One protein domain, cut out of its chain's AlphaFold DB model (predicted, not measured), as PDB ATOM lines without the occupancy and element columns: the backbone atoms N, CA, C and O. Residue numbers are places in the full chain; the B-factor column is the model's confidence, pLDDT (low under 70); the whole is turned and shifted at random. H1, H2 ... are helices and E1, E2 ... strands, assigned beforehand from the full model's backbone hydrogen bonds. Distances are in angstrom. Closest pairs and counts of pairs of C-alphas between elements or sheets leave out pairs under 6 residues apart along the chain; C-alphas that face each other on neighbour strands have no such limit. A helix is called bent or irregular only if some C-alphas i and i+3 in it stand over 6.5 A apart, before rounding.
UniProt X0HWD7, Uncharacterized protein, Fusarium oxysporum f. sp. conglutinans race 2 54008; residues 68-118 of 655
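What this domain is: This is residues 68 to 118 of the 655 residues of an uncharacterized protein of Fusarium oxysporum f. sp. conglutinans race 2 54008 (UniProt X0HWD7). Picture a flat, open frame of chain: two short parallel strands, E1 and E2, stand side by side across its middle, and two short helices, H1 and H2, make two opposite sides of a loop to one side of the strands, H1 running away from them and H2 coming back, with residues 89 to 96, the turn between the helices and the helix ends next to it, sticking out at the far end. The frame is loosely formed: H1 and H2 come within 8 A of each other at one pair of C-alphas, and the two end stretches with no named element, residues 68 to 76 and 109 to 118, lie mostly on the other side of the strands from the helices. The printed part has 51 residues with two named helices and two named strands, in the order E1, H1, H2, E2 along the chain, and the sheet has the order E1, E2, all parallel. The class is mixed, helices and strands, though under half of the residues are in named elements. The whole is only just compact, close to loose, with a radius of gyration of the C-alphas of 11.8 A, and it spans 34 by 24 by 11 A.

How they stand to each other: Start at Trp 68 and read on to E1, residues 77 to 79, and then look ahead to its neighbour E2, residues 106 to 108. The two are parallel, with 33 degrees between their directions. The C-alphas of Trp 78 and Val 107 face each other at 4.5 A. In the backbone atoms you will find N 79 and O 107 within hydrogen-bond range at 3.0 A, and N 107 and O 77 at 2.9 A. A tight link of one residue joins E1 to H1, residues 81 to 89. The closest C-alphas of H1 and E2 are those of Ala 81 and Leu 108, 6.1 A apart. Past the tight link of five residues after H1 comes H2, residues 95 to 102. H1 and H2 are close but not clearly touching, and their closest C-alphas are those of Thr 88 and Ala 98, 7.9 A apart. Their lines stand at a shallow tilt of 21 degrees, and they run opposite ways. H2 and E1 are apart. In H1 and H2 every O i to N i+4 pair is within hydrogen-bond range. A tight link of three residues joins H2 to E2. E1, H1, H2 and E2 form a strand-helix-strand unit, two parallel neighbour strands with the helices between them along the chain, and its crossover is right-handed.

Where its parts are: Find C-alpha 77 at (-9.676, -28.922, 33.246), where E1 begins; its three residues end at Met 79. H1 runs from Ala 81 to Asn 89, and its first and last C-alphas are 12.2 A apart. H2 begins at C-alpha 95, at (-24.559, -20.175, 22.855), and reaches Leu 102, 10.3 A from first to last C-alpha. Neither helix is bent. E2 runs from Val 106 to C-alpha 108 at (-8.343, -20.208, 35.153).

The domain as a whole: The outline is flat. The two C-alphas farthest apart are those of Trp 68 and Ala 92, at 35.8 A, while those of Trp 68 and Lys 118, the first and last printed, are 17.2 A apart. Residues 89 to 96, of which 89 belongs to H1 and 95 to 96 belong to H2, stand free; without them the body spans 29 by 22 by 10 A. The printed part has no cut, and no link between named elements is long. Look at the B-factor column for the model's confidence: the mean pLDDT of the printed part is 77.7, and residues 68 to 75, 111 and 114 to 115 are under 70.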
ATOM      1  N   TRP A  68      -0.917 -16.896  48.904       65.31
ATOM      2  CA  TRP A  68      -2.204 -17.180  48.264       65.31
ATOM      3  C   TRP A  68      -1.994 -17.445  46.763       65.31
ATOM      4  O   TRP A  68      -1.442 -16.611  46.044       65.31
ATOM      5  N   ARG A  69      -2.397 -18.627  46.285       66.25
ATOM      6  CA  ARG A  69      -2.214 -19.103  44.899       66.25
ATOM      7  C   ARG A  69      -3.409 -19.955  44.477       66.25
ATOM      8  O   ARG A  69      -4.034 -20.590  45.320       66.25
ATOM      9  N   ILE A  70      -3.688 -20.018  43.177       67.38
ATOM     10  CA  ILE A  70      -4.676 -20.954  42.626       67.38
ATOM     11  C   ILE A  70      -4.134 -22.386  42.664       67.38
ATOM     12  O   ILE A  70      -3.060 -22.665  42.119       67.38
ATOM     13  N   ASP A  71      -4.910 -23.311  43.234       69.00
ATOM     14  CA  ASP A  71      -4.677 -24.740  43.041       69.00
ATOM     15  C   ASP A  71      -5.244 -25.194  41.689       69.00
ATOM     16  O   ASP A  71      -6.452 -25.313  41.484       69.00
ATOM     17  N   ARG A  72      -4.340 -25.502  40.758       68.00
ATOM     18  CA  ARG A  72      -4.672 -26.010  39.418       68.00
ATOM     19  C   ARG A  72      -5.241 -27.435  39.421       68.00
ATOM     20  O   ARG A  72      -5.573 -27.946  38.358       68.00
ATOM     21  N   ARG A  73      -5.336 -28.084  40.586       66.44
ATOM     22  CA  ARG A  73      -5.957 -29.406  40.783       66.44
ATOM     23  C   ARG A  73      -7.423 -29.321  41.220       66.44
ATOM     24  O   ARG A  73      -8.065 -30.356  41.352       66.44
ATOM     25  N   ALA A  74      -7.949 -28.115  41.442       67.81
ATOM     26  CA  ALA A  74      -9.296 -27.895  41.966       67.81
ATOM     27  C   ALA A  74     -10.431 -28.019  40.924       67.81
ATOM     28  O   ALA A  74     -11.586 -27.786  41.273       67.81
ATOM     29  N   GLY A  75     -10.138 -28.366  39.668       68.44
ATOM     30  CA  GLY A  75     -11.132 -28.542  38.605       68.44
ATOM     31  C   GLY A  75     -10.727 -29.611  37.592       68.44
ATOM     32  O   GLY A  75      -9.593 -30.090  37.595       68.44
ATOM     33  N   ASP A  76     -11.674 -29.982  36.733       74.00
ATOM     34  CA  ASP A  76     -11.561 -31.110  35.797       74.00
ATOM     35  C   ASP A  76     -10.693 -30.772  34.572       74.00
ATOM     36  O   ASP A  76     -10.179 -31.655  33.885       74.00
ATOM     37  N   SER A  77     -10.524 -29.476  34.300       73.12
ATOM     38  CA  SER A  77      -9.676 -28.922  33.246       73.12
ATOM     39  C   SER A  77      -9.049 -27.615  33.729       73.12
ATOM     40  O   SER A  77      -9.535 -26.985  34.667       73.12
ATOM     41  N   TRP A  78      -7.991 -27.166  33.064       76.19
ATOM     42  CA  TRP A  78      -7.406 -25.840  33.264       76.19
ATOM     43  C   TRP A  78      -7.279 -25.123  31.915       76.19
ATOM     44  O   TRP A  78      -7.225 -25.787  30.881       76.19
ATOM     45  N   MET A  79      -7.268 -23.791  31.931       80.00
ATOM     46  CA  MET A  79      -7.201 -22.939  30.737       80.00
ATOM     47  C   MET A  79      -6.386 -21.681  31.054       80.00
ATOM     48  O   MET A  79      -6.415 -21.190  32.190       80.00
ATOM     49  N   TYR A  80      -5.635 -21.151  30.089       81.25
ATOM     50  CA  TYR A  80      -4.984 -19.851  30.280       81.25
ATOM     51  C   TYR A  80      -5.982 -18.699  30.100       81.25
ATOM     52  O   TYR A  80      -6.936 -18.803  29.335       81.25
ATOM     53  N   ALA A  81      -5.762 -17.569  30.781       77.56
ATOM     54  CA  ALA A  81      -6.677 -16.430  30.680       77.56
ATOM     55  C   ALA A  81      -6.737 -15.843  29.255       77.56
ATOM     56  O   ALA A  81      -7.826 -15.549  28.779       77.56
ATOM     57  N   ASN A  82      -5.611 -15.771  28.535       78.88
ATOM     58  CA  ASN A  82      -5.616 -15.403  27.117       78.88
ATOM     59  C   ASN A  82      -6.345 -16.440  26.244       78.88
ATOM     60  O   ASN A  82      -7.107 -16.048  25.382       78.88
ATOM     61  N   GLU A  83      -6.187 -17.740  26.505       82.06
ATOM     62  CA  GLU A  83      -6.869 -18.813  25.763       82.06
ATOM     63  C   GLU A  83      -8.396 -18.741  25.939       82.06
ATOM     64  O   GLU A  83      -9.141 -18.922  24.983       82.06
ATOM     65  N   PHE A  84      -8.868 -18.406  27.142       82.25
ATOM     66  CA  PHE A  84     -10.281 -18.133  27.422       82.25
ATOM     67  C   PHE A  84     -10.783 -16.859  26.727       82.25
ATOM     68  O   PHE A  84     -11.891 -16.844  26.198       82.25
ATOM     69  N   ILE A  85      -9.976 -15.793  26.703       80.94
ATOM     70  CA  ILE A  85     -10.288 -14.555  25.971       80.94
ATOM     71  C   ILE A  85     -10.352 -14.832  24.461       80.94
ATOM     72  O   ILE A  85     -11.277 -14.366  23.805       80.94
ATOM     73  N   ASP A  86      -9.426 -15.620  23.917       83.81
ATOM     74  CA  ASP A  86      -9.395 -16.004  22.504       83.81
ATOM     75  C   ASP A  86     -10.618 -16.876  22.146       83.81
ATOM     76  O   ASP A  86     -11.294 -16.600  21.158       83.81
ATOM     77  N   GLU A  87     -10.966 -17.869  22.978       83.69
ATOM     78  CA  GLU A  87     -12.151 -18.734  22.809       83.69
ATOM     79  C   GLU A  87     -13.469 -17.944  22.877       83.69
ATOM     80  O   GLU A  87     -14.374 -18.207  22.093       83.69
ATOM     81  N   THR A  88     -13.589 -16.973  23.791       84.25
ATOM     82  CA  THR A  88     -14.825 -16.183  23.988       84.25
ATOM     83  C   THR A  88     -14.994 -15.026  22.999       84.25
ATOM     84  O   THR A  88     -16.118 -14.564  22.810       84.25
ATOM     85  N   ASN A  89     -13.914 -14.573  22.350       83.88
ATOM     86  CA  ASN A  89     -13.952 -13.574  21.271       83.88
ATOM     87  C   ASN A  89     -13.899 -14.192  19.857       83.88
ATOM     88  O   ASN A  89     -13.921 -13.452  18.872       83.88
ATOM     89  N   ASP A  90     -13.823 -15.521  19.734       87.69
ATOM     90  CA  ASP A  90     -13.916 -16.246  18.461       87.69
ATOM     91  C   ASP A  90     -15.261 -15.925  17.769       87.69
ATOM     92  O   ASP A  90     -16.323 -16.000  18.384       87.69
ATOM     93  N   GLU A  91     -15.248 -15.592  16.471       87.38
ATOM     94  CA  GLU A  91     -16.474 -15.313  15.698       87.38
ATOM     95  C   GLU A  91     -17.435 -16.519  15.645       87.38
ATOM     96  O   GLU A  91     -18.628 -16.360  15.380       87.38
ATOM     97  N   ALA A  92     -16.924 -17.728  15.899       88.19
ATOM     98  CA  ALA A  92     -17.687 -18.961  16.039       88.19
ATOM     99  C   ALA A  92     -18.000 -19.325  17.507       88.19
ATOM    100  O   ALA A  92     -18.364 -20.475  17.774       88.19
ATOM    101  N   PHE A  93     -17.837 -18.410  18.469       89.25
ATOM    102  CA  PHE A  93     -18.310 -18.588  19.842       89.25
ATOM    103  C   PHE A  93     -19.824 -18.354  19.909       89.25
ATOM    104  O   PHE A  93     -20.315 -17.227  19.841       89.25
ATOM    105  N   ASP A  94     -20.586 -19.445  20.001       88.31
ATOM    106  CA  ASP A  94     -22.046 -19.428  20.050       88.31
ATOM    107  C   ASP A  94     -22.582 -19.821  21.438       88.31
ATOM    108  O   ASP A  94     -21.843 -20.219  22.343       88.31
ATOM    109  N   GLY A  95     -23.907 -19.752  21.611       87.94
ATOM    110  CA  GLY A  95     -24.559 -20.175  22.855       87.94
ATOM    111  C   GLY A  95     -24.309 -21.646  23.219       87.94
ATOM    112  O   GLY A  95     -24.391 -22.002  24.392       87.94
ATOM    113  N   THR A  96     -23.965 -22.497  22.246       87.50
ATOM    114  CA  THR A  96     -23.624 -23.907  22.470       87.50
ATOM    115  C   THR A  96     -22.242 -24.043  23.114       87.50
ATOM    116  O   THR A  96     -22.111 -24.742  24.118       87.50
ATOM    117  N   ARG A  97     -21.224 -23.345  22.587       84.62
ATOM    118  CA  ARG A  97     -19.871 -23.287  23.179       84.62
ATOM    119  C   ARG A  97     -19.892 -22.617  24.550       84.62
ATOM    120  O   ARG A  97     -19.272 -23.133  25.476       84.62
ATOM    121  N   ALA A  98     -20.669 -21.546  24.716       84.94
ATOM    122  CA  ALA A  98     -20.858 -20.905  26.017       84.94
ATOM    123  C   ALA A  98     -21.455 -21.867  27.064       84.94
ATOM    124  O   ALA A  98     -20.981 -21.911  28.199       84.94
ATOM    125  N   LEU A  99     -22.452 -22.677  26.686       85.12
ATOM    126  CA  LEU A  99     -23.043 -23.681  27.576       85.12
ATOM    127  C   LEU A  99     -22.083 -24.837  27.905       85.12
ATOM    128  O   LEU A  99     -22.043 -25.233  29.066       85.12
ATOM    129  N   ASP A 100     -21.290 -25.347  26.951       83.31
ATOM    130  CA  ASP A 100     -20.250 -26.358  27.245       83.31
ATOM    131  C   ASP A 100     -19.224 -25.819  28.249       83.31
ATOM    132  O   ASP A 100     -18.883 -26.488  29.226       83.31
ATOM    133  N   LEU A 101     -18.777 -24.576  28.050       82.94
ATOM    134  CA  LEU A 101     -17.765 -23.944  28.889       82.94
ATOM    135  C   LEU A 101     -18.295 -23.683  30.312       82.94
ATOM    136  O   LEU A 101     -17.594 -23.972  31.279       82.94
ATOM    137  N   LEU A 102     -19.554 -23.247  30.460       80.19
ATOM    138  CA  LEU A 102     -20.221 -23.088  31.763       80.19
ATOM    139  C   LEU A 102     -20.523 -24.419  32.475       80.19
ATOM    140  O   LEU A 102     -20.580 -24.457  33.702       80.19
ATOM    141  N   GLN A 103     -20.719 -25.515  31.735       83.19
ATOM    142  CA  GLN A 103     -20.977 -26.847  32.303       83.19
ATOM    143  C   GLN A 103     -19.700 -27.579  32.746       83.19
ATOM    144  O   GLN A 103     -19.782 -28.647  33.357       83.19
ATOM    145  N   ARG A 104     -18.514 -27.023  32.467       78.56
ATOM    146  CA  ARG A 104     -17.214 -27.630  32.778       78.56
ATOM    147  C   ARG A 104     -16.519 -26.887  33.912       78.56
ATOM    148  O   ARG A 104     -16.378 -25.668  33.891       78.56
ATOM    149  N   ARG A 105     -15.984 -27.629  34.885       75.19
ATOM    150  CA  ARG A 105     -15.205 -27.051  35.989       75.19
ATOM    151  C   ARG A 105     -13.780 -26.715  35.533       75.19
ATOM    152  O   ARG A 105     -12.846 -27.486  35.756       75.19
ATOM    153  N   VAL A 106     -13.623 -25.572  34.871       75.75
ATOM    154  CA  VAL A 106     -12.333 -25.068  34.373       75.75
ATOM    155  C   VAL A 106     -11.647 -24.198  35.431       75.75
ATOM    156  O   VAL A 106     -12.245 -23.270  35.966       75.75
ATOM    157  N   VAL A 107     -10.369 -24.467  35.715       76.44
ATOM    158  CA  VAL A 107      -9.515 -23.592  36.535       76.44
ATOM    159  C   VAL A 107      -8.782 -22.592  35.641       76.44
ATOM    160  O   VAL A 107      -8.046 -22.995  34.737       76.44
ATOM    161  N   LEU A 108      -8.935 -21.299  35.927       75.31
ATOM    162  CA  LEU A 108      -8.343 -20.208  35.153       75.31
ATOM    163  C   LEU A 108      -7.490 -19.297  36.043       75.31
ATOM    164  O   LEU A 108      -7.931 -18.827  37.086       75.31
ATOM    165  N   ASP A 109      -6.254 -19.042  35.616       73.38
ATOM    166  CA  ASP A 109      -5.259 -18.274  36.370       73.38
ATOM    167  C   ASP A 109      -5.040 -16.890  35.745       73.38
ATOM    168  O   ASP A 109      -4.072 -16.657  35.015       73.38
ATOM    169  N   TYR A 110      -5.960 -15.957  36.021       72.81
ATOM    170  CA  TYR A 110      -5.824 -14.558  35.596       72.81
ATOM    171  C   TYR A 110      -4.813 -13.771  36.445       72.81
ATOM    172  O   TYR A 110      -4.358 -12.713  36.030       72.81
ATOM    173  N   GLY A 111      -4.374 -14.303  37.589       68.19
ATOM    174  CA  GLY A 111      -3.254 -13.756  38.363       68.19
ATOM    175  C   GLY A 111      -1.871 -14.069  37.772       68.19
ATOM    176  O   GLY A 111      -0.854 -13.530  38.218       68.19
ATOM    177  N   SER A 112      -1.812 -14.921  36.747       72.81
ATOM    178  CA  SER A 112      -0.589 -15.304  36.047       72.81
ATOM    179  C   SER A 112       0.042 -14.134  35.288       72.81
ATOM    180  O   SER A 112      -0.441 -13.742  34.223       72.81
ATOM    181  N   LYS A 113       1.229 -13.703  35.742       70.69
ATOM    182  CA  LYS A 113       2.115 -12.729  35.060       70.69
ATOM    183  C   LYS A 113       2.512 -13.093  33.618       70.69
ATOM    184  O   LYS A 113       3.223 -12.330  32.973       70.69
ATOM    185  N   LYS A 114       2.153 -14.289  33.135       69.25
ATOM    186  CA  LYS A 114       2.454 -14.766  31.775       69.25
ATOM    187  C   LYS A 114       1.279 -14.642  30.807       69.25
ATOM    188  O   LYS A 114       1.514 -14.666  29.606       69.25
ATOM    189  N   THR A 115       0.046 -14.625  31.315       67.94
ATOM    190  CA  THR A 115      -1.159 -14.931  30.516       67.94
ATOM    191  C   THR A 115      -2.423 -14.188  30.949       67.94
ATOM    192  O   THR A 115      -3.416 -14.282  30.241       67.94
ATOM    193  N   GLY A 116      -2.419 -13.512  32.103       70.88
ATOM    194  CA  GLY A 116      -3.561 -12.770  32.641       70.88
ATOM    195  C   GLY A 116      -3.145 -11.362  33.056       70.88
ATOM    196  O   GLY A 116      -3.069 -10.465  32.225       70.88
ATOM    197  N   SER A 117      -2.856 -11.167  34.341       74.50
ATOM    198  CA  SER A 117      -2.442  -9.876  34.890       74.50
ATOM    199  C   SER A 117      -1.023  -9.482  34.475       74.50
ATOM    200  O   SER A 117      -0.127 -10.316  34.317       74.50
ATOM    201  N   LYS A 118      -0.806  -8.172  34.370       78.31
ATOM    202  CA  LYS A 118       0.512  -7.537  34.318       78.31
ATOM    203  C   LYS A 118       0.671  -6.618  35.538       78.31
ATOM    204  O   LYS A 118      -0.342  -6.175  36.079       78.31
TER     205      LYS A 118